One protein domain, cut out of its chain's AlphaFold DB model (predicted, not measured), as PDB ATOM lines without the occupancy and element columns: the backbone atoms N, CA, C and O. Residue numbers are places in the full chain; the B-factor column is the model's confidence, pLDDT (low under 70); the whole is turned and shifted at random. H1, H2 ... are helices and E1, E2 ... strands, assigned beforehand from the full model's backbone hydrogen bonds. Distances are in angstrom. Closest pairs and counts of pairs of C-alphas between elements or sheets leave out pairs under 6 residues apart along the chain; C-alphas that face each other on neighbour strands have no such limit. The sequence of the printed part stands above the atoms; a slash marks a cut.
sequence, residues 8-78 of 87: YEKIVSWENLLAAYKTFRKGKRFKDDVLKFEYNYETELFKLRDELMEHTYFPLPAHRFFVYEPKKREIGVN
ATOM      1  N   TYR A   8      -2.335 -46.278 -52.898       87.62
ATOM      2  CA  TYR A   8      -2.585 -44.860 -53.145       87.62
ATOM      3  C   TYR A   8      -3.924 -44.403 -52.561       87.62
ATOM      4  O   TYR A   8      -3.944 -43.462 -51.778       87.62
ATOM      5  N   GLU A   9      -5.004 -45.145 -52.819       87.50
ATOM      6  CA  GLU A   9      -6.340 -44.907 -52.244       87.50
ATOM      7  C   GLU A   9      -6.314 -44.870 -50.707       87.50
ATOM      8  O   GLU A   9      -6.997 -44.064 -50.081       87.50
ATOM      9  N   LYS A  10      -5.479 -45.710 -50.079       88.88
ATOM     10  CA  LYS A  10      -5.288 -45.706 -48.620       88.88
ATOM     11  C   LYS A  10      -4.480 -44.506 -48.128       88.88
ATOM     12  O   LYS A  10      -4.720 -44.047 -47.018       88.88
ATOM     13  N   ILE A  11      -3.526 -44.015 -48.920       89.50
ATOM     14  CA  ILE A  11      -2.726 -42.829 -48.587       89.50
ATOM     15  C   ILE A  11      -3.596 -41.571 -48.642       89.50
ATOM     16  O   ILE A  11      -3.529 -40.747 -47.732       89.50
ATOM     17  N   VAL A  12      -4.423 -41.446 -49.679       90.25
ATOM     18  CA  VAL A  12      -5.315 -40.294 -49.893       90.25
ATOM     19  C   VAL A  12      -6.651 -40.430 -49.159       90.25
ATOM     20  O   VAL A  12      -7.527 -39.582 -49.304       90.25
ATOM     21  N   SER A  13      -6.841 -41.480 -48.352       91.25
ATOM     22  CA  SER A  13      -8.062 -41.627 -47.566       91.25
ATOM     23  C   SER A  13      -8.194 -40.474 -46.570       91.25
ATOM     24  O   SER A  13      -7.210 -40.001 -45.993       91.25
ATOM     25  N   TRP A  14      -9.428 -40.027 -46.345       89.19
ATOM     26  CA  TRP A  14      -9.713 -38.931 -45.417       89.19
ATOM     27  C   TRP A  14      -9.127 -39.184 -44.024       89.19
ATOM     28  O   TRP A  14      -8.497 -38.312 -43.431       89.19
ATOM     29  N   GLU A  15      -9.287 -40.406 -43.523       91.56
ATOM     30  CA  GLU A  15      -8.796 -40.830 -42.214       91.56
ATOM     31  C   GLU A  15      -7.271 -40.715 -42.118       91.56
ATOM     32  O   GLU A  15      -6.750 -40.204 -41.124       91.56
ATOM     33  N   ASN A  16      -6.558 -41.145 -43.165       92.25
ATOM     34  CA  ASN A  16      -5.103 -41.096 -43.204       92.25
ATOM     35  C   ASN A  16      -4.590 -39.655 -43.329       92.25
ATOM     36  O   ASN A  16      -3.677 -39.267 -42.598       92.25
ATOM     37  N   LEU A  17      -5.208 -38.834 -44.184       89.94
ATOM     38  CA  LEU A  17      -4.866 -37.415 -44.324       89.94
ATOM     39  C   LEU A  17      -5.129 -36.636 -43.029       89.94
ATOM     40  O   LEU A  17      -4.278 -35.863 -42.583       89.94
ATOM     41  N   LEU A  18      -6.258 -36.889 -42.363       90.44
ATOM     42  CA  LEU A  18      -6.585 -36.272 -41.078       90.44
ATOM     43  C   LEU A  18      -5.606 -36.703 -39.977       90.44
ATOM     44  O   LEU A  18      -5.185 -35.877 -39.162       90.44
ATOM     45  N   ALA A  19      -5.227 -37.982 -39.937       91.38
ATOM     46  CA  ALA A  19      -4.224 -38.478 -38.999       91.38
ATOM     47  C   ALA A  19      -2.849 -37.835 -39.253       91.38
ATOM     48  O   ALA A  19      -2.212 -37.369 -38.305       91.38
ATOM     49  N   ALA A  20      -2.424 -37.740 -40.515       89.50
ATOM     50  CA  ALA A  20      -1.186 -37.075 -40.917       89.50
ATOM     51  C   ALA A  20      -1.184 -35.581 -40.553       89.50
ATOM     52  O   ALA A  20      -0.188 -35.057 -40.054       89.50
ATOM     53  N   TYR A  21      -2.314 -34.891 -40.717       87.00
ATOM     54  CA  TYR A  21      -2.452 -33.503 -40.282       87.00
ATOM     55  C   TYR A  21      -2.329 -33.360 -38.759       87.00
ATOM     56  O   TYR A  21      -1.580 -32.512 -38.264       87.00
ATOM     57  N   LYS A  22      -3.009 -34.219 -37.988       87.31
ATOM     58  CA  LYS A  22      -2.937 -34.207 -36.516       87.31
ATOM     59  C   LYS A  22      -1.513 -34.438 -36.008       87.31
ATOM     60  O   LYS A  22      -1.101 -33.781 -35.049       87.31
ATOM     61  N   THR A  23      -0.752 -35.336 -36.637       87.94
ATOM     62  CA  THR A  23       0.654 -35.569 -36.277       87.94
ATOM     63  C   THR A  23       1.544 -34.400 -36.687       87.94
ATOM     64  O   THR A  23       2.360 -33.972 -35.875       87.94
ATOM     65  N   PHE A  24       1.343 -33.817 -37.873       83.56
ATOM     66  CA  PHE A  24       2.079 -32.631 -38.325       83.56
ATOM     67  C   PHE A  24       1.881 -31.425 -37.395       83.56
ATOM     68  O   PHE A  24       2.835 -30.718 -37.062       83.56
ATOM     69  N   ARG A  25       0.637 -31.185 -36.965       82.81
ATOM     70  CA  ARG A  25       0.270 -30.071 -36.080       82.81
ATOM     71  C   ARG A  25       0.937 -30.176 -34.708       82.81
ATOM     72  O   ARG A  25       1.195 -29.154 -34.064       82.81
ATOM     73  N   LYS A  26       1.224 -31.393 -34.238       83.75
ATOM     74  CA  LYS A  26       1.823 -31.638 -32.921       83.75
ATOM     75  C   LYS A  26       3.209 -30.978 -32.850       83.75
ATOM     76  O   LYS A  26       4.150 -31.404 -33.505       83.75
ATOM     77  N   GLY A  27       3.322 -29.906 -32.061       79.25
ATOM     78  CA  GLY A  27       4.556 -29.121 -31.902       79.25
ATOM     79  C   GLY A  27       4.721 -27.932 -32.860       79.25
ATOM     80  O   GLY A  27       5.665 -27.167 -32.698       79.25
ATOM     81  N   LYS A  28       3.806 -27.728 -33.821       76.50
ATOM     82  CA  LYS A  28       3.804 -26.563 -34.734       76.50
ATOM     83  C   LYS A  28       2.552 -25.687 -34.630       76.50
ATOM     84  O   LYS A  28       2.458 -24.694 -35.339       76.50
ATOM     85  N   ARG A  29       1.622 -26.033 -33.732       72.81
ATOM     86  CA  ARG A  29       0.318 -25.371 -33.549       72.81
ATOM     87  C   ARG A  29       0.392 -23.848 -33.411       72.81
ATOM     88  O   ARG A  29      -0.508 -23.175 -33.875       72.81
ATOM     89  N   PHE A  30       1.435 -23.319 -32.773       76.44
ATOM     90  CA  PHE A  30       1.564 -21.884 -32.495       76.44
ATOM     91  C   PHE A  30       2.304 -21.096 -33.584       76.44
ATOM     92  O   PHE A  30       2.614 -19.931 -33.373       76.44
ATOM     93  N   LYS A  31       2.634 -21.711 -34.727       78.31
ATOM     94  CA  LYS A  31       3.147 -20.963 -35.879       78.31
ATOM     95  C   LYS A  31       1.980 -20.330 -36.626       78.31
ATOM     96  O   LYS A  31       1.015 -21.032 -36.920       78.31
ATOM     97  N   ASP A  32       2.100 -19.057 -36.982       74.50
ATOM     98  CA  ASP A  32       1.034 -18.293 -37.642       74.50
ATOM     99  C   ASP A  32       0.506 -18.973 -38.913       74.50
ATOM    100  O   ASP A  32      -0.704 -19.056 -39.112       74.50
ATOM    101  N   ASP A  33       1.387 -19.564 -39.722       72.06
ATOM    102  CA  ASP A  33       0.992 -20.282 -40.946       72.06
ATOM    103  C   ASP A  33       0.115 -21.502 -40.635       72.06
ATOM    104  O   ASP A  33      -0.831 -21.821 -41.355       72.06
ATOM    105  N   VAL A  34       0.413 -22.183 -39.525       76.19
ATOM    106  CA  VAL A  34      -0.351 -23.346 -39.066       76.19
ATOM    107  C   VAL A  34      -1.685 -22.907 -38.475       76.19
ATOM    108  O   VAL A  34      -2.667 -23.610 -38.673       76.19
ATOM    109  N   LEU A  35      -1.749 -21.751 -37.808       80.00
ATOM    110  CA  LEU A  35      -2.997 -21.187 -37.283       80.00
ATOM    111  C   LEU A  35      -3.948 -20.756 -38.405       80.00
ATOM    112  O   LEU A  35      -5.138 -21.070 -38.346       80.00
ATOM    113  N   LYS A  36      -3.434 -20.091 -39.449       77.06
ATOM    114  CA  LYS A  36      -4.229 -19.712 -40.628       77.06
ATOM    115  C   LYS A  36      -4.775 -20.940 -41.360       77.06
ATOM    116  O   LYS A  36      -5.944 -20.954 -41.737       77.06
ATOM    117  N   PHE A  37      -3.961 -21.990 -41.493       77.88
ATOM    118  CA  PHE A  37      -4.438 -23.272 -42.005       77.88
ATOM    119  C   PHE A  37      -5.468 -23.919 -41.077       77.88
ATOM    120  O   PHE A  37      -6.484 -24.416 -41.546       77.88
ATOM    121  N   GLU A  38      -5.233 -23.903 -39.763       82.38
ATOM    122  CA  GLU A  38      -6.127 -24.504 -38.769       82.38
ATOM    123  C   GLU A  38      -7.529 -23.886 -38.800       82.38
ATOM    124  O   GLU A  38      -8.501 -24.599 -38.590       82.38
ATOM    125  N   TYR A  39      -7.653 -22.600 -39.131       83.94
ATOM    126  CA  TYR A  39      -8.956 -21.951 -39.288       83.94
ATOM    127  C   TYR A  39      -9.822 -22.594 -40.391       83.94
ATOM    128  O   TYR A  39     -11.031 -22.709 -40.223       83.94
ATOM    129  N   ASN A  40      -9.206 -23.076 -41.477       83.75
ATOM    130  CA  ASN A  40      -9.884 -23.674 -42.638       83.75
ATOM    131  C   ASN A  40      -9.446 -25.128 -42.908       83.75
ATOM    132  O   ASN A  40      -9.527 -25.602 -44.043       83.75
ATOM    133  N   TYR A  41      -8.960 -25.843 -41.884       85.00
ATOM    134  CA  TYR A  41      -8.232 -27.106 -42.074       85.00
ATOM    135  C   TYR A  41      -9.049 -28.177 -42.802       85.00
ATOM    136  O   TYR A  41      -8.490 -28.980 -43.543       85.00
ATOM    137  N   GLU A  42     -10.363 -28.199 -42.576       86.19
ATOM    138  CA  GLU A  42     -11.273 -29.157 -43.189       86.19
ATOM    139  C   GLU A  42     -11.355 -28.936 -44.703       86.19
ATOM    140  O   GLU A  42     -11.045 -29.846 -45.473       86.19
ATOM    141  N   THR A  43     -11.662 -27.709 -45.129       87.62
ATOM    142  CA  THR A  43     -11.727 -27.310 -46.543       87.62
ATOM    143  C   THR A  43     -10.410 -27.563 -47.264       87.62
ATOM    144  O   THR A  43     -10.388 -28.079 -48.380       87.62
ATOM    145  N   GLU A  44      -9.293 -27.237 -46.624       86.19
ATOM    146  CA  GLU A  44      -7.981 -27.423 -47.228       86.19
ATOM    147  C   GLU A  44      -7.556 -28.887 -47.326       86.19
ATOM    148  O   GLU A  44      -6.930 -29.275 -48.311       86.19
ATOM    149  N   LEU A  45      -7.899 -29.717 -46.333       89.25
ATOM    150  CA  LEU A  45      -7.656 -31.158 -46.402       89.25
ATOM    151  C   LEU A  45      -8.519 -31.822 -47.473       89.25
ATOM    152  O   LEU A  45      -8.028 -32.721 -48.153       89.25
ATOM    153  N   PHE A  46      -9.769 -31.381 -47.651       90.25
ATOM    154  CA  PHE A  46     -10.609 -31.844 -48.756       90.25
ATOM    155  C   PHE A  46     -10.013 -31.451 -50.104       90.25
ATOM    156  O   PHE A  46      -9.832 -32.314 -50.954       90.25
ATOM    157  N   LYS A  47      -9.595 -30.192 -50.262       89.19
ATOM    158  CA  LYS A  47      -8.927 -29.730 -51.481       89.19
ATOM    159  C   LYS A  47      -7.655 -30.525 -51.781       89.19
ATOM    160  O   LYS A  47      -7.479 -30.980 -52.902       89.19
ATOM    161  N   LEU A  48      -6.801 -30.750 -50.780       88.94
ATOM    162  CA  LEU A  48      -5.600 -31.576 -50.929       88.94
ATOM    163  C   LEU A  48      -5.951 -33.008 -51.346       88.94
ATOM    164  O   LEU A  48      -5.286 -33.582 -52.203       88.94
ATOM    165  N   ARG A  49      -6.982 -33.600 -50.736       91.31
ATOM    166  CA  ARG A  49      -7.449 -34.938 -51.106       91.31
ATOM    167  C   ARG A  49      -7.876 -34.975 -52.566       91.31
ATOM    168  O   ARG A  49      -7.475 -35.893 -53.272       91.31
ATOM    169  N   ASP A  50      -8.675 -34.009 -52.994       91.44
ATOM    170  CA  ASP A  50      -9.224 -33.971 -54.343       91.44
ATOM    171  C   ASP A  50      -8.098 -33.736 -55.373       91.44
ATOM    172  O   ASP A  50      -7.999 -34.485 -56.338       91.44
ATOM    173  N   GLU A  51      -7.143 -32.838 -55.093       91.50
ATOM    174  CA  GLU A  51      -5.932 -32.639 -55.912       91.50
ATOM    175  C   GLU A  51      -5.062 -33.909 -56.011       91.50
ATOM    176  O   GLU A  51      -4.465 -34.196 -57.051       91.50
ATOM    177  N   LEU A  52      -4.966 -34.694 -54.932       90.94
ATOM    178  CA  LEU A  52      -4.252 -35.974 -54.944       90.94
ATOM    179  C   LEU A  52      -5.029 -37.039 -55.734       90.94
ATOM    180  O   LEU A  52      -4.435 -37.759 -56.530       90.94
ATOM    181  N   MET A  53      -6.347 -37.120 -55.561       90.00
ATOM    182  CA  MET A  53      -7.212 -38.052 -56.298       90.00
ATOM    183  C   MET A  53      -7.209 -37.776 -57.805       90.00
ATOM    184  O   MET A  53      -7.187 -38.713 -58.599       90.00
ATOM    185  N   GLU A  54      -7.193 -36.503 -58.197       92.75
ATOM    186  CA  GLU A  54      -7.108 -36.063 -59.593       92.75
ATOM    187  C   GLU A  54      -5.673 -36.075 -60.141       92.75
ATOM    188  O   GLU A  54      -5.459 -35.802 -61.321       92.75
ATOM    189  N   HIS A  55      -4.679 -36.400 -59.306       90.00
ATOM    190  CA  HIS A  55      -3.253 -36.348 -59.638       90.00
ATOM    191  C   HIS A  55      -2.772 -34.967 -60.131       90.00
ATOM    192  O   HIS A  55      -1.786 -34.869 -60.863       90.00
ATOM    193  N   THR A  56      -3.442 -33.893 -59.712       89.94
ATOM    194  CA  THR A  56      -3.128 -32.497 -60.052       89.94
ATOM    195  C   THR A  56      -2.287 -31.801 -58.982       89.94
ATOM    196  O   THR A  56      -1.764 -30.712 -59.221       89.94
ATOM    197  N   TYR A  57      -2.108 -32.432 -57.817       86.25
ATOM    198  CA  TYR A  57      -1.264 -31.911 -56.746       86.25
ATOM    199  C   TYR A  57       0.191 -31.721 -57.205       86.25
ATOM    200  O   TYR A  57       0.894 -32.686 -57.524       86.25
ATOM    201  N   PHE A  58       0.668 -30.476 -57.162       82.62
ATOM    202  CA  PHE A  58       2.047 -30.120 -57.479       82.62
ATOM    203  C   PHE A  58       2.751 -29.539 -56.243       82.62
ATOM    204  O   PHE A  58       2.399 -28.445 -55.795       82.62
ATOM    205  N   PRO A  59       3.742 -30.242 -55.663       78.31
ATOM    206  CA  PRO A  59       4.471 -29.742 -54.510       78.31
ATOM    207  C   PRO A  59       5.428 -28.616 -54.909       78.31
ATOM    208  O   PRO A  59       6.146 -28.703 -55.905       78.31
ATOM    209  N   LEU A  60       5.490 -27.587 -54.072       75.50
ATOM    210  CA  LEU A  60       6.389 -26.455 -54.264       75.50
ATOM    211  C   LEU A  60       7.822 -26.787 -53.806       75.50
ATOM    212  O   LEU A  60       8.026 -27.725 -53.014       75.50
ATOM    213  N   PRO A  61       8.837 -26.054 -54.309       77.50
ATOM    214  CA  PRO A  61      10.227 -26.279 -53.935       77.50
ATOM    215  C   PRO A  61      10.442 -26.164 -52.422       77.50
ATOM    216  O   PRO A  61       9.962 -25.242 -51.769       77.50
ATOM    217  N   ALA A  62      11.207 -27.090 -51.843       78.50
ATOM    218  CA  ALA A  62      11.536 -27.017 -50.423       78.50
ATOM    219  C   ALA A  62      12.433 -25.804 -50.119       78.50
ATOM    220  O   ALA A  62      13.401 -25.540 -50.839       78.50
ATOM    221  N   HIS A  63      12.176 -25.126 -48.999       80.38
ATOM    222  CA  HIS A  63      13.062 -24.087 -48.485       80.38
ATOM    223  C   HIS A  63      14.328 -24.735 -47.915       80.38
ATOM    224  O   HIS A  63      14.262 -25.518 -46.961       80.38
ATOM    225  N   ARG A  64      15.488 -24.416 -48.492       85.94
ATOM    226  CA  ARG A  64      16.782 -24.986 -48.095       85.94
ATOM    227  C   ARG A  64      17.574 -23.990 -47.261       85.94
ATOM    228  O   ARG A  64      17.751 -22.846 -47.660       85.94
ATOM    229  N   PHE A  65      18.065 -24.434 -46.111       86.00
ATOM    230  CA  PHE A  65      18.935 -23.649 -45.241       86.00
ATOM    231  C   PHE A  65      19.964 -24.544 -44.561       86.00
ATOM    232  O   PHE A  65      19.814 -25.762 -44.495       86.00
ATOM    233  N   PHE A  66      21.023 -23.937 -44.037       89.31
ATOM    234  CA  PHE A  66      22.058 -24.662 -43.313       89.31
ATOM    235  C   PHE A  66      21.843 -24.530 -41.808       89.31
ATOM    236  O   PHE A  66      21.651 -23.429 -41.300       89.31
ATOM    237  N   VAL A  67      21.927 -25.656 -41.101       88.12
ATOM    238  CA  VAL A  67      22.008 -25.699 -39.635       88.12
ATOM    239  C   VAL A  67      23.366 -26.255 -39.245       88.12
ATOM    240  O   VAL A  67      23.916 -27.131 -39.921       88.12
ATOM    241  N   TYR A  68      23.920 -25.745 -38.153       88.50
ATOM    242  CA  TYR A  68      25.225 -26.147 -37.656       88.50
ATOM    243  C   TYR A  68      25.081 -26.727 -36.252       88.50
ATOM    244  O   TYR A  68      24.744 -25.965 -35.364       88.50
ATOM    245  N   GLU A  69      25.310 -28.039 -36.058       75.62
ATOM    246  CA  GLU A  69      25.464 -28.654 -34.717       75.62
ATOM    247  C   GLU A  69      25.786 -30.165 -34.805       75.62
ATOM    248  O   GLU A  69      24.940 -30.920 -35.304       75.62
ATOM    249  N   PRO A  70      26.954 -30.664 -34.332       84.44
ATOM    250  CA  PRO A  70      28.293 -30.047 -34.340       84.44
ATOM    251  C   PRO A  70      28.914 -29.956 -35.755       84.44
ATOM    252  O   PRO A  70      30.005 -29.417 -35.924       84.44
ATOM    253  N   LYS A  71      28.228 -30.477 -36.786       85.56
ATOM    254  CA  LYS A  71      28.623 -30.428 -38.204       85.56
ATOM    255  C   LYS A  71      27.566 -29.682 -39.025       85.56
ATOM    256  O   LYS A  71      26.370 -29.794 -38.744       85.56
ATOM    257  N   LYS A  72      28.004 -28.953 -40.059       88.94
ATOM    258  CA  LYS A  72      27.123 -28.291 -41.035       88.94
ATOM    259  C   LYS A  72      26.284 -29.333 -41.780       88.94
ATOM    260  O   LYS A  72      26.839 -30.247 -42.390       88.94
ATOM    261  N   ARG A  73      24.962 -29.163 -41.760       90.62
ATOM    262  CA  ARG A  73      23.999 -29.948 -42.543       90.62
ATOM    263  C   ARG A  73      23.069 -29.015 -43.305       90.62
ATOM    264  O   ARG A  73      22.624 -28.004 -42.767       90.62
ATOM    265  N   GLU A  74      22.808 -29.347 -44.559       91.38
ATOM    266  CA  GLU A  74      21.744 -28.714 -45.333       91.38
ATOM    267  C   GLU A  74      20.413 -29.348 -44.928       91.38
ATOM    268  O   GLU A  74      20.295 -30.571 -44.856       91.38
ATOM    269  N   ILE A  75      19.425 -28.516 -44.623       86.94
ATOM    270  CA  ILE A  75      18.071 -28.935 -44.290       86.94
ATOM    271  C   ILE A  75      17.139 -28.358 -45.347       86.94
ATOM    272  O   ILE A  75      17.056 -27.144 -45.520       86.94
ATOM    273  N   GLY A  76      16.414 -29.240 -46.030       82.50
ATOM    274  CA  GLY A  76      15.252 -28.877 -46.830       82.50
ATOM    275  C   GLY A  76      13.997 -28.991 -45.976       82.50
ATOM    276  O   GLY A  76      13.616 -30.093 -45.583       82.50
ATOM    277  N   VAL A  77      13.345 -27.870 -45.684       77.25
ATOM    278  CA  VAL A  77      12.015 -27.868 -45.077       77.25
ATOM    279  C   VAL A  77      11.005 -27.622 -46.181       77.25
ATOM    280  O   VAL A  77      10.939 -26.539 -46.756       77.25
ATOM    281  N   ASN A  78      10.202 -28.641 -46.468       68.00
ATOM    282  CA  ASN A  78       8.989 -28.451 -47.238       68.00
ATOM    283  C   ASN A  78       7.904 -27.994 -46.259       68.00
ATOM    284  O   ASN A  78       7.554 -28.724 -45.326       68.00
TER     285      ASN A  78
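What this domain is: This is residues 8 to 78 of the 87 residues of an uncharacterized protein of Candidatus Falkowbacteria bacterium CG10_big_fil_rev_8_21_14_0_10_38_22 (UniProt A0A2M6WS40). A hairpin of two antiparallel strands, E1 and E2, reaches away from a loose, open frame of helices H2, H3 and H4, with short H1 at one end. The printed part has 71 residues, with four named helices and then two named strands, a mixed class. The whole is loose, radius of gyration of the C-alphas 14.9 A, and spans 41 by 27 by 18 A.

How they stand to each other: E1, residues 63 to 68, and E2, residues 72 to 77, form a hairpin at 151 degrees; N 65 and O 75 are 3.0 A apart, within hydrogen-bond range. H4, residues 41 to 53, is apart from E2. H2, residues 14 to 25, touches H4 at a steep tilt of 55 degrees, opposite ways, through residues 14 to 18 and 45 to 49 alone; the closest C-alphas, Leu 17 and Leu 45, are 7.2 A apart. H3, residues 32 to 39, is about perpendicular to H4 at 89 degrees, close but not clearly touching; the closest C-alphas, Phe 37 and Glu 44, are 7.6 A apart. H1, residues 8 to 11, is near H4. H2, H3 and H4 have every O i to N i+4 pair within hydrogen-bond range; H1 is too short for one.

Where its parts are: H4 is 18.0 A long, E1 16.4 A, H2 16.3 A. H1 begins at C-alpha 8 (-2.585, -44.860, -53.145); E2 ends at C-alpha 77 (12.015, -27.868, -45.077).

The domain as a whole: The C-alphas farthest apart, Glu 54 and Pro 70, are 43.9 A apart. The printed part has no cut and no long link; residue 78 is under pLDDT 70.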